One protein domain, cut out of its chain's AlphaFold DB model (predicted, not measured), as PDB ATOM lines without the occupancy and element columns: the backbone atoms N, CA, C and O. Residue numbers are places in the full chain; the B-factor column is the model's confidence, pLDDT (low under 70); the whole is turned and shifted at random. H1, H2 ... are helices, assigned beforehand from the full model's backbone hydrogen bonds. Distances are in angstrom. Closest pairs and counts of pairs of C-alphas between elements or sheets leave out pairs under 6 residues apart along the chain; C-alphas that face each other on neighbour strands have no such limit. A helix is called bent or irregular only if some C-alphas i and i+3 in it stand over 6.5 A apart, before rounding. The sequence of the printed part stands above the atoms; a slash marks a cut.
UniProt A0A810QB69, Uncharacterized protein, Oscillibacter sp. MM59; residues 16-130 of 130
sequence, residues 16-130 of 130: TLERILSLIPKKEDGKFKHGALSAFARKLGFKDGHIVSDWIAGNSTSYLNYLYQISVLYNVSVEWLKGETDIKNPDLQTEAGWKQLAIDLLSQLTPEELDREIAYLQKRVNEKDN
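AT A GLANCE: This is residues 16 to 130 of the 130 residues of an uncharacterized protein of Oscillibacter sp. MM59 (UniProt A0A810QB69). An irregular helix, H4, runs through the middle, with the short helices H1, H2, H3 and H5 gathered on one side of it and the longer H6 and H7 on the other, where H6 and H7 meet near the end of H6 and the beginning of H7 as a V. The assembly is loosely joined, with few contacts between helices, and residues 125 to 130 stick out at the end. The printed part has 115 residues with seven named helices, H1 to H7 in order along the chain, and no named strand; the class is all helix. The whole is compact, with a radius of gyration of the C-alphas of 14.7 A and spans of 39 by 37 by 25 A.

HOW THE PARTS SIT: H1, residues 16 to 22, touches H5, residues 78 to 82; their closest C-alphas, Thr 16 and Lys 82, are 5.0 A apart. H2, residues 36 to 43, touches H3, residues 50 to 57, at a steep tilt of 58 degrees, opposite ways; their closest C-alphas, Leu 37 and Val 52, are 6.4 A apart. H4, residues 62 to 74, touches H5 with residues 67 to 71 alone; the closest C-alphas, Ser 71 and Val 78, are 5.8 A apart. H6, residues 95 to 107, is close to H4 but not clearly touching, at a shallow tilt of 15 degrees, opposite ways; the closest C-alphas, Tyr 68 and Leu 105, are 7.4 A apart. H7, residues 111 to 126, is close to H6 but not clearly touching, at a steep tilt of 42 degrees, opposite ways; the closest C-alphas, Leu 106 and Leu 114, are 6.9 A apart. H3 and H7 are apart, and H5 and H6 are only just apart, with closest C-alphas at 8.2 A. Every O i to N i+4 pair is within hydrogen-bond range in H1, H3, H5, H6 and H7, against 3 of 4 in H2 and 5 of 9 in H4.

IN THESE COORDINATES: H1 begins at C-alpha 16, (26.575, -7.391, 300.101). H4 measures 18.2 A from first to last C-alpha and is irregular: C-alphas 65 and 68 are 7.8 A apart. H6 measures 18.4 A and H7 22.6 A, ending at C-alpha 126, (22.887, -12.515, 329.701).

THE WHOLE: The two C-alphas farthest apart, those of Asp 29 and Pro 111, are 41.9 A apart. The printed part has no cut and ends at the chain's last residue. The links H1 to H2, residues 23 to 35, and H5 to H6, residues 83 to 94, are long. The mean pLDDT of the printed part is 87.5, with residues 91 to 94 and 128 to 130 under 70.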
ATOM      1  N   THR A  16      26.692  -7.090 298.680       95.06
ATOM      2  CA  THR A  16      26.575  -7.391 300.101       95.06
ATOM      3  C   THR A  16      25.452  -6.618 300.761       95.06
ATOM      4  O   THR A  16      24.563  -7.206 301.381       95.06
ATOM      5  N   LEU A  17      25.443  -5.297 300.606       95.88
ATOM      6  CA  LEU A  17      24.406  -4.463 301.193       95.88
ATOM      7  C   LEU A  17      23.044  -4.737 300.543       95.88
ATOM      8  O   LEU A  17      22.038  -4.796 301.250       95.88
ATOM      9  N   GLU A  18      22.991  -4.989 299.233       95.25
ATOM     10  CA  GLU A  18      21.750  -5.386 298.558       95.25
ATOM     11  C   GLU A  18      21.156  -6.667 299.167       95.25
ATOM     12  O   GLU A  18      19.975  -6.697 299.545       95.25
ATOM     13  N   ARG A  19      21.979  -7.710 299.328       96.31
ATOM     14  CA  ARG A  19      21.560  -8.996 299.896       96.31
ATOM     15  C   ARG A  19      21.156  -8.856 301.363       96.31
ATOM     16  O   ARG A  19      20.115  -9.400 301.732       96.31
ATOM     17  N   ILE A  20      21.853  -8.047 302.168       96.69
ATOM     18  CA  ILE A  20      21.443  -7.719 303.549       96.69
ATOM     19  C   ILE A  20      20.069  -7.039 303.571       96.69
ATOM     20  O   ILE A  20      19.170  -7.466 304.298       96.69
ATOM     21  N   LEU A  21      19.863  -6.002 302.755       96.19
ATOM     22  CA  LEU A  21      18.600  -5.258 302.717       96.19
ATOM     23  C   LEU A  21      17.437  -6.098 302.170       96.19
ATOM     24  O   LEU A  21      16.278  -5.818 302.488       96.19
ATOM     25  N   SER A  22      17.719  -7.138 301.379       95.69
ATOM     26  CA  SER A  22      16.714  -8.103 300.915       95.69
ATOM     27  C   SER A  22      16.120  -8.954 302.049       95.69
ATOM     28  O   SER A  22      15.009  -9.466 301.912       95.69
ATOM     29  N   LEU A  23      16.817  -9.075 303.187       96.19
ATOM     30  CA  LEU A  23      16.344  -9.804 304.370       96.19
ATOM     31  C   LEU A  23      15.325  -8.998 305.191       96.19
ATOM     32  O   LEU A  23      14.648  -9.547 306.062       96.19
ATOM     33  N   ILE A  24      15.205  -7.692 304.931       96.56
ATOM     34  CA  ILE A  24      14.318  -6.792 305.668       96.56
ATOM     35  C   ILE A  24      12.930  -6.775 305.006       96.56
ATOM     36  O   ILE A  24      12.838  -6.542 303.800       96.56
ATOM     37  N   PRO A  25      11.828  -6.939 305.765       95.94
ATOM     38  CA  PRO A  25      10.479  -6.918 305.209       95.94
ATOM     39  C   PRO A  25      10.154  -5.643 304.415       95.94
ATOM     40  O   PRO A  25      10.210  -4.525 304.943       95.94
ATOM     41  N   LYS A  26       9.723  -5.828 303.164       94.75
ATOM     42  CA  LYS A  26       9.265  -4.766 302.259       94.75
ATOM     43  C   LYS A  26       7.748  -4.815 302.050       94.75
ATOM     44  O   LYS A  26       7.091  -5.818 302.332       94.75
ATOM     45  N   LYS A  27       7.190  -3.685 301.633       93.56
ATOM     46  CA  LYS A  27       5.832  -3.533 301.105       93.56
ATOM     47  C   LYS A  27       5.823  -3.881 299.613       93.56
ATOM     48  O   LYS A  27       6.880  -4.037 299.006       93.56
ATOM     49  N   GLU A  28       4.633  -3.937 299.025       91.12
ATOM     50  CA  GLU A  28       4.446  -4.165 297.584       91.12
ATOM     51  C   GLU A  28       5.102  -3.073 296.720       91.12
ATOM     52  O   GLU A  28       5.605  -3.363 295.642       91.12
ATOM     53  N   ASP A  29       5.191  -1.836 297.225       89.88
ATOM     54  CA  ASP A  29       5.850  -0.704 296.552       89.88
ATOM     55  C   ASP A  29       7.390  -0.721 296.659       89.88
ATOM     56  O   ASP A  29       8.056   0.243 296.283       89.88
ATOM     57  N   GLY A  30       7.970  -1.791 297.215       87.62
ATOM     58  CA  GLY A  30       9.412  -1.952 297.404       87.62
ATOM     59  C   GLY A  30       9.997  -1.192 298.599       87.62
ATOM     60  O   GLY A  30      11.170  -1.394 298.925       87.62
ATOM     61  N   LYS A  31       9.215  -0.361 299.303       91.12
ATOM     62  CA  LYS A  31       9.681   0.340 300.511       91.12
ATOM     63  C   LYS A  31       9.694  -0.592 301.714       91.12
ATOM     64  O   LYS A  31       8.898  -1.523 301.812       91.12
ATOM     65  N   PHE A  32      10.552  -0.313 302.690       94.94
ATOM     66  CA  PHE A  32      10.557  -1.059 303.948       94.94
ATOM     67  C   PHE A  32       9.232  -0.890 304.705       94.94
ATOM     68  O   PHE A  32       8.636   0.195 304.735       94.94
ATOM     69  N   LYS A  33       8.759  -1.967 305.346       97.00
ATOM     70  CA  LYS A  33       7.627  -1.872 306.278       97.00
ATOM     71  C   LYS A  33       7.993  -0.927 307.431       97.00
ATOM     72  O   LYS A  33       9.154  -0.840 307.833       97.00
ATOM     73  N   HIS A  34       7.005  -0.203 307.964       95.12
ATOM     74  CA  HIS A  34       7.237   0.708 309.089       95.12
ATOM     75  C   HIS A  34       7.852  -0.061 310.271       95.12
ATOM     76  O   HIS A  34       7.405  -1.159 310.590       95.12
ATOM     77  N   GLY A  35       8.917   0.481 310.866       95.56
ATOM     78  CA  GLY A  35       9.661  -0.158 311.958       95.56
ATOM     79  C   GLY A  35      10.626  -1.285 311.551       95.56
ATOM     80  O   GLY A  35      11.431  -1.699 312.380       95.56
ATOM     81  N   ALA A  36      10.626  -1.751 310.294       96.94
ATOM     82  CA  ALA A  36      11.417  -2.917 309.882       96.94
ATOM     83  C   ALA A  36      12.937  -2.699 309.991       96.94
ATOM     84  O   ALA A  36      13.644  -3.600 310.435       96.94
ATOM     85  N   LEU A  37      13.435  -1.498 309.666       97.12
ATOM     86  CA  LEU A  37      14.857  -1.158 309.830       97.12
ATOM     87  C   LEU A  37      15.288  -1.217 311.298       97.12
ATOM     88  O   LEU A  37      16.331  -1.774 311.622       97.12
ATOM     89  N   SER A  38      14.455  -0.685 312.198       97.00
ATOM     90  CA  SER A  38      14.731  -0.718 313.637       97.00
ATOM     91  C   SER A  38      14.666  -2.139 314.189       97.00
ATOM     92  O   SER A  38      15.512  -2.521 314.988       97.00
ATOM     93  N   ALA A  39      13.699  -2.944 313.741       97.12
ATOM     94  CA  ALA A  39      13.601  -4.346 314.130       97.12
ATOM     95  C   ALA A  39      14.817  -5.160 313.659       97.12
ATOM     96  O   ALA A  39      15.332  -5.975 314.418       97.12
ATOM     97  N   PHE A  40      15.298  -4.916 312.435       97.38
ATOM     98  CA  PHE A  40      16.524  -5.522 311.920       97.38
ATOM     99  C   PHE A  40      17.740  -5.120 312.768       97.38
ATOM    100  O   PHE A  40      18.438  -5.989 313.283       97.38
ATOM    101  N   ALA A  41      17.951  -3.817 312.972       96.88
ATOM    102  CA  ALA A  41      19.114  -3.288 313.683       96.88
ATOM    103  C   ALA A  41      19.173  -3.753 315.147       96.88
ATOM    104  O   ALA A  41      20.239  -4.085 315.660       96.88
ATOM    105  N   ARG A  42      18.017  -3.867 315.809       95.38
ATOM    106  CA  ARG A  42      17.929  -4.382 317.182       95.38
ATOM    107  C   ARG A  42      18.412  -5.817 317.321       95.38
ATOM    108  O   ARG A  42      19.019  -6.140 318.335       95.38
ATOM    109  N   LYS A  43      18.209  -6.668 316.309       92.88
ATOM    110  CA  LYS A  43      18.751  -8.036 316.333       92.88
ATOM    111  C   LYS A  43      20.283  -8.060 316.321       92.88
ATOM    112  O   LYS A  43      20.845  -9.020 316.821       92.88
ATOM    113  N   LEU A  44      20.920  -7.013 315.796       92.31
ATOM    114  CA  LEU A  44      22.375  -6.814 315.797       92.31
ATOM    115  C   LEU A  44      22.863  -6.003 317.014       92.31
ATOM    116  O   LEU A  44      24.016  -5.597 317.075       92.31
ATOM    117  N   GLY A  45      21.987  -5.725 317.988       90.69
ATOM    118  CA  GLY A  45      22.347  -5.029 319.224       90.69
ATOM    119  C   GLY A  45      22.299  -3.498 319.170       90.69
ATOM    120  O   GLY A  45      22.665  -2.861 320.160       90.69
ATOM    121  N   PHE A  46      21.820  -2.894 318.076       94.00
ATOM    122  CA  PHE A  46      21.622  -1.443 317.978       94.00
ATOM    123  C   PHE A  46      20.300  -0.985 318.608       94.00
ATOM    124  O   PHE A  46      19.322  -1.728 318.681       94.00
ATOM    125  N   LYS A  47      20.239   0.283 319.031       91.69
ATOM    126  CA  LYS A  47      19.043   0.871 319.662       91.69
ATOM    127  C   LYS A  47      17.875   1.050 318.680       91.69
ATOM    128  O   LYS A  47      16.706   0.837 319.029       91.69
ATOM    129  N   ASP A  48      18.182   1.444 317.451       94.00
ATOM    130  CA  ASP A  48      17.218   1.774 316.404       94.00
ATOM    131  C   ASP A  48      17.824   1.572 315.003       94.00
ATOM    132  O   ASP A  48      18.934   1.064 314.848       94.00
ATOM    133  N   GLY A  49      17.050   1.917 313.973       94.75
ATOM    134  CA  GLY A  49      17.407   1.701 312.573       94.75
ATOM    135  C   GLY A  49      18.344   2.742 311.957       94.75
ATOM    136  O   GLY A  49      18.592   2.621 310.758       94.75
ATOM    137  N   HIS A  50      18.846   3.739 312.704       96.56
ATOM    138  CA  HIS A  50      19.682   4.805 312.131       96.56
ATOM    139  C   HIS A  50      20.919   4.251 311.418       96.56
ATOM    140  O   HIS A  50      21.209   4.662 310.299       96.56
ATOM    141  N   ILE A  51      21.564   3.236 311.999       96.38
ATOM    142  CA  ILE A  51      22.736   2.593 311.394       96.38
ATOM    143  C   ILE A  51      22.436   1.982 310.015       96.38
ATOM    144  O   ILE A  51      23.241   2.084 309.097       96.38
ATOM    145  N   VAL A  52      21.244   1.404 309.833       96.50
ATOM    146  CA  VAL A  52      20.835   0.810 308.550       96.50
ATOM    147  C   VAL A  52      20.530   1.907 307.530       96.50
ATOM    148  O   VAL A  52      20.824   1.749 306.348       96.50
ATOM    149  N   SER A  53      19.970   3.037 307.974       95.31
ATOM    150  CA  SER A  53      19.808   4.222 307.125       95.31
ATOM    151  C   SER A  53      21.154   4.787 306.667       95.31
ATOM    152  O   SER A  53      21.272   5.136 305.494       95.31
ATOM    153  N   ASP A  54      22.168   4.810 307.535       95.88
ATOM    154  CA  ASP A  54      23.528   5.222 307.168       95.88
ATOM    155  C   ASP A  54      24.171   4.275 306.152       95.88
ATOM    156  O   ASP A  54      24.833   4.743 305.226       95.88
ATOM    157  N   TRP A  55      23.937   2.963 306.263       95.62
ATOM    158  CA  TRP A  55      24.375   2.004 305.244       95.62
ATOM    159  C   TRP A  55      23.728   2.287 303.887       95.62
ATOM    160  O   TRP A  55      24.433   2.408 302.891       95.62
ATOM    161  N   ILE A  56      22.401   2.468 303.848       94.31
ATOM    162  CA  ILE A  56      21.652   2.781 302.615       94.31
ATOM    163  C   ILE A  56      22.133   4.096 301.982       94.31
ATOM    164  O   ILE A  56      22.191   4.207 300.760       94.31
ATOM    165  N   ALA A  57      22.467   5.095 302.803       92.81
ATOM    166  CA  ALA A  57      22.976   6.384 302.343       92.81
ATOM    167  C   ALA A  57      24.447   6.338 301.884       92.81
ATOM    168  O   ALA A  57      24.927   7.315 301.314       92.81
ATOM    169  N   GLY A  58      25.163   5.235 302.133       92.44
ATOM    170  CA  GLY A  58      26.600   5.121 301.875       92.44
ATOM    171  C   GLY A  58      27.476   5.864 302.890       92.44
ATOM    172  O   GLY A  58      28.672   6.019 302.667       92.44
ATOM    173  N   ASN A  59      26.906   6.305 304.015       93.00
ATOM    174  CA  ASN A  59      27.635   6.996 305.083       93.00
ATOM    175  C   ASN A  59      28.466   6.029 305.942       93.00
ATOM    176  O   ASN A  59      29.351   6.456 306.679       93.00
ATOM    177  N   SER A  60      28.171   4.725 305.887       93.31
ATOM    178  CA  SER A  60      28.906   3.702 306.627       93.31
ATOM    179  C   SER A  60      28.889   2.356 305.904       93.31
ATOM    180  O   SER A  60      27.849   1.908 305.431       93.31
ATOM    181  N   THR A  61      30.030   1.668 305.899       94.19
ATOM    182  CA  THR A  61      30.175   0.276 305.433       94.19
ATOM    183  C   THR A  61      30.277  -0.718 306.589       94.19
ATOM    184  O   THR A  61      30.659  -1.873 306.412       94.19
ATOM    185  N   SER A  62      29.921  -0.288 307.804       94.44
ATOM    186  CA  SER A  62      30.059  -1.103 309.015       94.44
ATOM    187  C   SER A  62      29.220  -2.383 309.006       94.44
ATOM    188  O   SER A  62      29.507  -3.267 309.808       94.44
ATOM    189  N   TYR A  63      28.259  -2.532 308.084       94.75
ATOM    190  CA  TYR A  63      27.537  -3.786 307.835       94.75
ATOM    191  C   TYR A  63      28.467  -4.978 307.557       94.75
ATOM    192  O   TYR A  63      28.111  -6.106 307.891       94.75
ATOM    193  N   LEU A  64      29.668  -4.737 307.016       91.94
ATOM    194  CA  LEU A  64      30.682  -5.772 306.781       91.94
ATOM    195  C   LEU A  64      31.134  -6.462 308.077       91.94
ATOM    196  O   LEU A  64      31.463  -7.641 308.061       91.94
ATOM    197  N   ASN A  65      31.072  -5.767 309.216       92.00
ATOM    198  CA  ASN A  65      31.435  -6.342 310.513       92.00
ATOM    199  C   ASN A  65      30.359  -7.283 311.080       92.00
ATOM    200  O   ASN A  65      30.588  -7.899 312.114       92.00
ATOM    201  N   TYR A  66      29.181  -7.358 310.451       93.50
ATOM    202  CA  TYR A  66      28.022  -8.094 310.966       93.50
ATOM    203  C   TYR A  66      27.570  -9.227 310.041       93.50
ATOM    204  O   TYR A  66      26.523  -9.821 310.291       93.50
ATOM    205  N   LEU A  67      28.314  -9.544 308.971       92.00
ATOM    206  CA  LEU A  67      27.904 -10.571 308.001       92.00
ATOM    207  C   LEU A  67      27.652 -11.922 308.671       92.00
ATOM    208  O   LEU A  67      26.660 -12.581 308.376       92.00
ATOM    209  N   TYR A  68      28.499 -12.279 309.631       85.56
ATOM    210  CA  TYR A  68      28.408 -13.504 310.414       85.56
ATOM    211  C   TYR A  68      27.172 -13.536 311.328       85.56
ATOM    212  O   TYR A  68      26.418 -14.505 311.340       85.56
ATOM    213  N   GLN A  69      26.868 -12.439 312.024       89.75
ATOM    214  CA  GLN A  69      25.637 -12.342 312.822       89.75
ATOM    215  C   GLN A  69      24.389 -12.406 311.941       89.75
ATOM    216  O   GLN A  69      23.408 -13.067 312.283       89.75
ATOM    217  N   ILE A  70      24.417 -11.723 310.794       93.06
ATOM    218  CA  ILE A  70      23.313 -11.701 309.834       93.06
ATOM    219  C   ILE A  70      23.091 -13.099 309.240       93.06
ATOM    220  O   ILE A  70      21.939 -13.519 309.129       93.06
ATOM    221  N   SER A  71      24.159 -13.832 308.915       88.19
ATOM    222  CA  SER A  71      24.087 -15.185 308.353       88.19
ATOM    223  C   SER A  71      23.314 -16.127 309.284       88.19
ATOM    224  O   SER A  71      22.323 -16.742 308.882       88.19
ATOM    225  N   VAL A  72      23.659 -16.115 310.575       84.69
ATOM    226  CA  VAL A  72      23.001 -16.916 311.613       84.69
ATOM    227  C   VAL A  72      21.560 -16.460 311.855       84.69
ATOM    228  O   VAL A  72      20.645 -17.281 311.900       84.69
ATOM    229  N   LEU A  73      21.321 -15.150 311.991       88.50
ATOM    230  CA  LEU A  73      19.995 -14.603 312.313       88.50
ATOM    231  C   LEU A  73      18.942 -14.855 311.227       88.50
ATOM    232  O   LEU A  73      17.746 -14.870 311.537       88.50
ATOM    233  N   TYR A  74      19.372 -14.993 309.973       90.62
ATOM    234  CA  TYR A  74      18.486 -15.115 308.815       90.62
ATOM    235  C   TYR A  74      18.623 -16.441 308.063       90.62
ATOM    236  O   TYR A  74      17.962 -16.608 307.038       90.62
ATOM    237  N   ASN A  75      19.409 -17.390 308.584       87.38
ATOM    238  CA  ASN A  75      19.682 -18.679 307.947       87.38
ATOM    239  C   ASN A  75      20.196 -18.531 306.504       87.38
ATOM    240  O   ASN A  75      19.637 -19.111 305.573       87.38
ATOM    241  N   VAL A  76      21.218 -17.705 306.306       89.31
ATOM    242  CA  VAL A  76      21.858 -17.527 304.996       89.31
ATOM    243  C   VAL A  76      23.351 -17.793 305.097       89.31
ATOM    244  O   VAL A  76      23.905 -17.694 306.184       89.31
ATOM    245  N   SER A  77      24.011 -18.146 303.997       87.50
ATOM    246  CA  SER A  77      25.471 -18.307 303.976       87.50
ATOM    247  C   SER A  77      26.180 -16.948 303.874       87.50
ATOM    248  O   SER A  77      25.618 -15.973 303.359       87.50
ATOM    249  N   VAL A  78      27.415 -16.851 304.377       88.56
ATOM    250  CA  VAL A  78      28.209 -15.610 304.270       88.56
ATOM    251  C   VAL A  78      28.691 -15.402 302.844       88.56
ATOM    252  O   VAL A  78      28.707 -14.274 302.367       88.56
ATOM    253  N   GLU A  79      28.993 -16.482 302.139       88.50
ATOM    254  CA  GLU A  79      29.335 -16.513 300.721       88.50
ATOM    255  C   GLU A  79      28.173 -15.947 299.895       88.50
ATOM    256  O   GLU A  79      28.373 -15.155 298.971       88.50
ATOM    257  N   TRP A  80      26.925 -16.276 300.261       92.94
ATOM    258  CA  TRP A  80      25.775 -15.624 299.656       92.94
ATOM    259  C   TRP A  80      25.731 -14.155 300.046       92.94
ATOM    260  O   TRP A  80      25.585 -13.323 299.168       92.94
ATOM    261  N   LEU A  81      25.919 -13.767 301.306       93.38
ATOM    262  CA  LEU A  81      25.967 -12.336 301.623       93.38
ATOM    263  C   LEU A  81      27.029 -11.598 300.791       93.38
ATOM    264  O   LEU A  81      26.708 -10.556 300.249       93.38
ATOM    265  N   LYS A  82      28.218 -12.164 300.579       90.81
ATOM    266  CA  LYS A  82      29.310 -11.560 299.796       90.81
ATOM    267  C   LYS A  82      29.109 -11.572 298.274       90.81
ATOM    268  O   LYS A  82      29.887 -10.951 297.559       90.81
ATOM    269  N   GLY A  83      28.090 -12.260 297.754       90.00
ATOM    270  CA  GLY A  83      27.900 -12.394 296.303       90.00
ATOM    271  C   GLY A  83      28.733 -13.502 295.646       90.00
ATOM    272  O   GLY A  83      28.780 -13.570 294.423       90.00
ATOM    273  N   GLU A  84      29.373 -14.372 296.429       87.88
ATOM    274  CA  GLU A  84      30.274 -15.434 295.953       87.88
ATOM    275  C   GLU A  84      29.516 -16.690 295.485       87.88
ATOM    276  O   GLU A  84      30.036 -17.488 294.708       87.88
ATOM    277  N   THR A  85      28.273 -16.868 295.943       86.38
ATOM    278  CA  THR A  85      27.378 -17.961 295.533       86.38
ATOM    279  C   THR A  85      25.933 -17.489 295.421       86.38
ATOM    280  O   THR A  85      25.513 -16.577 296.133       86.38
ATOM    281  N   ASP A  86      25.135 -18.134 294.573       88.25
ATOM    282  CA  ASP A  86      23.683 -17.914 294.496       88.25
ATOM    283  C   ASP A  86      22.891 -18.800 295.468       88.25
ATOM    284  O   ASP A  86      21.689 -18.602 295.669       88.25
ATOM    285  N   ILE A  87      23.563 -19.745 296.130       83.56
ATOM    286  CA  ILE A  87      22.960 -20.622 297.135       83.56
ATOM    287  C   ILE A  87      22.759 -19.827 298.428       83.56
ATOM    288  O   ILE A  87      23.683 -19.653 299.219       83.56
ATOM    289  N   LYS A  88      21.528 -19.345 298.632       85.81
ATOM    290  CA  LYS A  88      21.167 -18.486 299.767       85.81
ATOM    291  C   LYS A  88      21.269 -19.181 301.115       85.81
ATOM    292  O   LYS A  88      21.818 -18.615 302.054       85.81
ATOM    293  N   ASN A  89      20.699 -20.373 301.212       81.88
ATOM    294  CA  ASN A  89      20.564 -21.100 302.462       81.88
ATOM    295  C   ASN A  89      21.512 -22.302 302.440       81.88
ATOM    296  O   ASN A  89      21.505 -23.048 301.458       81.88
ATOM    297  N   PRO A  90      22.283 -22.534 303.507       70.50
ATOM    298  CA  PRO A  90      22.927 -23.821 303.694       70.50
ATOM    299  C   PRO A  90      21.849 -24.890 303.963       70.50
ATOM    300  O   PRO A  90      20.805 -24.594 304.553       70.50
ATOM    301  N   ASP A  91      22.058 -26.126 303.502       68.19
ATOM    302  CA  ASP A  91      21.115 -27.228 303.744       68.19
ATOM    303  C   ASP A  91      21.219 -27.690 305.207       68.19
ATOM    304  O   ASP A  91      21.975 -28.592 305.562       68.19
ATOM    305  N   LEU A  92      20.508 -26.984 306.090       62.72
ATOM    306  CA  LEU A  92      20.601 -27.122 307.546       62.72
ATOM    307  C   LEU A  92      19.386 -27.832 308.147       62.72
ATOM    308  O   LEU A  92      18.822 -27.406 309.157       62.72
ATOM    309  N   GLN A  93      18.967 -28.940 307.538       63.09
ATOM    310  CA  GLN A  93      17.821 -29.725 308.016       63.09
ATOM    311  C   GLN A  93      18.069 -30.444 309.357       63.09
ATOM    312  O   GLN A  93      17.174 -31.109 309.873       63.09
ATOM    313  N   THR A  94      19.262 -30.318 309.949       68.00
ATOM    314  CA  THR A  94      19.620 -30.978 311.211       68.00
ATOM    315  C   THR A  94      20.410 -30.056 312.140       68.00
ATOM    316  O   THR A  94      21.178 -29.209 311.687       68.00
ATOM    317  N   GLU A  95      20.273 -30.256 313.457       72.00
ATOM    318  CA  GLU A  95      21.093 -29.584 314.482       72.00
ATOM    319  C   GLU A  95      22.599 -29.787 314.233       72.00
ATOM    320  O   GLU A  95      23.399 -28.878 314.451       72.00
ATOM    321  N   ALA A  96      22.986 -30.960 313.724       73.44
ATOM    322  CA  ALA A  96      24.362 -31.253 313.336       73.44
ATOM    323  C   ALA A  96      24.841 -30.345 312.193       73.44
ATOM    324  O   ALA A  96      25.949 -29.820 312.264       73.44
ATOM    325  N   GLY A  97      23.989 -30.092 311.194       71.56
ATOM    326  CA  GLY A  97      24.276 -29.138 310.124       71.56
ATOM    327  C   GLY A  97      24.499 -27.728 310.667       71.56
ATOM    328  O   GLY A  97      25.484 -27.084 310.321       71.56
ATOM    329  N   TRP A  98      23.633 -27.265 311.574       72.00
ATOM    330  CA  TRP A  98      23.779 -25.955 312.222       72.00
ATOM    331  C   TRP A  98      25.076 -25.825 313.025       72.00
ATOM    332  O   TRP A  98      25.735 -24.788 312.963       72.00
ATOM    333  N   LYS A  99      25.457 -26.876 313.762       77.62
ATOM    334  CA  LYS A  99      26.725 -26.914 314.504       77.62
ATOM    335  C   LYS A  99      27.926 -26.884 313.569       77.62
ATOM    336  O   LYS A  99      28.856 -26.130 313.831       77.62
ATOM    337  N   GLN A 100      27.895 -27.665 312.491       74.62
ATOM    338  CA  GLN A 100      28.995 -27.696 311.533       74.62
ATOM    339  C   GLN A 100      29.148 -26.351 310.821       74.62
ATOM    340  O   GLN A 100      30.252 -25.824 310.780       74.62
ATOM    341  N   LEU A 101      28.043 -25.736 310.383       73.62
ATOM    342  CA  LEU A 101      28.068 -24.389 309.814       73.62
ATOM    343  C   LEU A 101      28.684 -23.391 310.797       73.62
ATOM    344  O   LEU A 101      29.535 -22.606 310.407       73.62
ATOM    345  N   ALA A 102      28.276 -23.420 312.069       77.56
ATOM    346  CA  ALA A 102      28.839 -22.527 313.072       77.56
ATOM    347  C   ALA A 102      30.353 -22.736 313.241       77.56
ATOM    348  O   ALA A 102      31.087 -21.759 313.339       77.56
ATOM    349  N   ILE A 103      30.834 -23.984 313.234       81.81
ATOM    350  CA  ILE A 103      32.268 -24.300 313.313       81.81
ATOM    351  C   ILE A 103      33.017 -23.771 312.087       81.81
ATOM    352  O   ILE A 103      34.033 -23.090 312.240       81.81
ATOM    353  N   ASP A 104      32.516 -24.055 310.886       78.19
ATOM    354  CA  ASP A 104      33.133 -23.624 309.630       78.19
ATOM    355  C   ASP A 104      33.188 -22.093 309.560       78.19
ATOM    356  O   ASP A 104      34.199 -21.515 309.172       78.19
ATOM    357  N   LEU A 105      32.123 -21.438 310.023       77.38
ATOM    358  CA  LEU A 105      32.005 -19.990 310.090       77.38
ATOM    359  C   LEU A 105      33.015 -19.373 311.062       77.38
ATOM    360  O   LEU A 105      33.741 -18.454 310.692       77.38
ATOM    361  N   LEU A 106      33.079 -19.895 312.290       83.06
ATOM    362  CA  LEU A 106      34.002 -19.428 313.328       83.06
ATOM    363  C   LEU A 106      35.467 -19.636 312.922       83.06
ATOM    364  O   LEU A 106      36.320 -18.842 313.302       83.06
ATOM    365  N   SER A 107      35.752 -20.669 312.126       82.75
ATOM    366  CA  SER A 107      37.104 -20.971 311.637       82.75
ATOM    367  C   SER A 107      37.601 -19.987 310.571       82.75
ATOM    368  O   SER A 107      38.802 -19.921 310.324       82.75
ATOM    369  N   GLN A 108      36.700 -19.235 309.933       81.62
ATOM    370  CA  GLN A 108      37.044 -18.220 308.931       81.62
ATOM    371  C   GLN A 108      37.280 -16.826 309.530       81.62
ATOM    372  O   GLN A 108      37.706 -15.929 308.804       81.62
ATOM    373  N   LEU A 109      36.981 -16.627 310.817       83.94
ATOM    374  CA  LEU A 109      37.071 -15.318 311.462       83.94
ATOM    375  C   LEU A 109      38.518 -14.931 311.755       83.94
ATOM    376  O   LEU A 109      39.319 -15.756 312.203       83.94
ATOM    377  N   THR A 110      38.834 -13.644 311.597       88.31
ATOM    378  CA  THR A 110      40.040 -13.092 312.228       88.31
ATOM    379  C   THR A 110      39.882 -13.083 313.754       88.31
ATOM    380  O   THR A 110      38.753 -13.102 314.256       88.31
ATOM    381  N   PRO A 111      40.979 -13.014 314.532       89.31
ATOM    382  CA  PRO A 111      40.892 -12.888 315.988       89.31
ATOM    383  C   PRO A 111      39.982 -11.733 316.437       89.31
ATOM    384  O   PRO A 111      39.156 -11.899 317.329       89.31
ATOM    385  N   GLU A 112      40.050 -10.587 315.759       86.81
ATOM    386  CA  GLU A 112      39.236  -9.407 316.064       86.81
ATOM    387  C   GLU A 112      37.751  -9.604 315.719       86.81
ATOM    388  O   GLU A 112      36.867  -9.070 316.391       86.81
ATOM    389  N   GLU A 113      37.443 -10.344 314.653       85.00
ATOM    390  CA  GLU A 113      36.070 -10.736 314.321       85.00
ATOM    391  C   GLU A 113      35.516 -11.730 315.339       85.00
ATOM    392  O   GLU A 113      34.396 -11.546 315.816       85.00
ATOM    393  N   LEU A 114      36.321 -12.717 315.732       87.75
ATOM    394  CA  LEU A 114      35.959 -13.701 316.743       87.75
ATOM    395  C   LEU A 114      35.665 -13.039 318.097       87.75
ATOM    396  O   LEU A 114      34.640 -13.342 318.706       87.75
ATOM    397  N   ASP A 115      36.497 -12.094 318.538       88.69
ATOM    398  CA  ASP A 115      36.276 -11.344 319.780       88.69
ATOM    399  C   ASP A 115      34.948 -10.570 319.757       88.69
ATOM    400  O   ASP A 115      34.209 -10.544 320.748       88.69
ATOM    401  N   ARG A 116      34.595  -9.970 318.610       85.81
ATOM    402  CA  ARG A 116      33.310  -9.273 318.432       85.81
ATOM    403  C   ARG A 116      32.125 -10.232 318.507       85.81
ATOM    404  O   ARG A 116      31.129  -9.906 319.158       85.81
ATOM    405  N   GLU A 117      32.234 -11.404 317.890       85.75
ATOM    406  CA  GLU A 117      31.192 -12.432 317.953       85.75
ATOM    407  C   GLU A 117      31.020 -12.987 319.370       85.75
ATOM    408  O   GLU A 117      29.891 -13.098 319.857       85.75
ATOM    409  N   ILE A 118      32.116 -13.257 320.083       88.81
ATOM    410  CA  ILE A 118      32.073 -13.697 321.485       88.81
ATOM    411  C   ILE A 118      31.366 -12.648 322.348       88.81
ATOM    412  O   ILE A 118      30.457 -12.996 323.106       88.81
ATOM    413  N   ALA A 119      31.719 -11.368 322.207       88.38
ATOM    414  CA  ALA A 119      31.089 -10.286 322.962       88.38
ATOM    415  C   ALA A 119      29.577 -10.176 322.676       88.38
ATOM    416  O   ALA A 119      28.773 -10.003 323.599       88.38
ATOM    417  N   TYR A 120      29.170 -10.319 321.410       85.44
ATOM    418  CA  TYR A 120      27.757 -10.337 321.022       85.44
ATOM    419  C   TYR A 120      27.004 -11.521 321.652       85.44
ATOM    420  O   TYR A 120      25.930 -11.336 322.237       85.44
ATOM    421  N   LEU A 121      27.570 -12.729 321.587       85.75
ATOM    422  CA  LEU A 121      26.957 -13.932 322.153       85.75
ATOM    423  C   LEU A 121      26.849 -13.860 323.679       85.75
ATOM    424  O   LEU A 121      25.793 -14.185 324.220       85.75
ATOM    425  N   GLN A 122      27.885 -13.379 324.370       86.81
ATOM    426  CA  GLN A 122      27.862 -13.170 325.821       86.81
ATOM    427  C   GLN A 122      26.735 -12.224 326.238       86.81
ATOM    428  O   GLN A 122      25.962 -12.539 327.143       86.81
ATOM    429  N   LYS A 123      26.585 -11.091 325.539       87.19
ATOM    430  CA  LYS A 123      25.483 -10.152 325.785       87.19
ATOM    431  C   LYS A 123      24.122 -10.832 325.610       87.19
ATOM    432  O   LYS A 123      23.248 -10.679 326.457       87.19
ATOM    433  N   ARG A 124      23.954 -11.615 324.542       82.00
ATOM    434  CA  ARG A 124      22.691 -12.295 324.220       82.00
ATOM    435  C   ARG A 124      22.329 -13.406 325.209       82.00
ATOM    436  O   ARG A 124      21.145 -13.641 325.432       82.00
ATOM    437  N   VAL A 125      23.319 -14.102 325.768       84.50
ATOM    438  CA  VAL A 125      23.105 -15.080 326.846       84.50
ATOM    439  C   VAL A 125      22.598 -14.361 328.096       84.50
ATOM    440  O   VAL A 125      21.533 -14.704 328.593       84.50
ATOM    441  N   ASN A 126      23.264 -13.278 328.507       81.50
ATOM    442  CA  ASN A 126      22.887 -12.515 329.701       81.50
ATOM    443  C   ASN A 126      21.504 -11.834 329.596       81.50
ATOM    444  O   ASN A 126      20.850 -11.621 330.611       81.50
ATOM    445  N   GLU A 127      21.047 -11.485 328.388       78.62
ATOM    446  CA  GLU A 127      19.705 -10.924 328.147       78.62
ATOM    447  C   GLU A 127      18.569 -11.957 328.247       78.62
ATOM    448  O   GLU A 127      17.416 -11.564 328.372       78.62
ATOM    449  N   LYS A 128      18.857 -13.262 328.152       61.34
ATOM    450  CA  LYS A 128      17.834 -14.315 328.292       61.34
ATOM    451  C   LYS A 128      17.575 -14.723 329.742       61.34
ATOM    452  O   LYS A 128      16.519 -15.292 330.010       61.34
ATOM    453  N   ASP A 129      18.523 -14.450 330.633       55.69
ATOM    454  CA  ASP A 129      18.477 -14.839 332.047       55.69
ATOM    455  C   ASP A 129      17.873 -13.746 332.956       55.69
ATOM    456  O   ASP A 129      17.884 -13.884 334.180       55.69
ATOM    457  N   ASN A 130      17.340 -12.667 332.369       47.62
ATOM    458  CA  ASN A 130      16.799 -11.483 333.049       47.62
ATOM    459  C   ASN A 130      15.404 -11.139 332.507       47.62
ATOM    460  O   ASN A 130      14.539 -10.724 333.309       47.62
TER     461      ASN A 130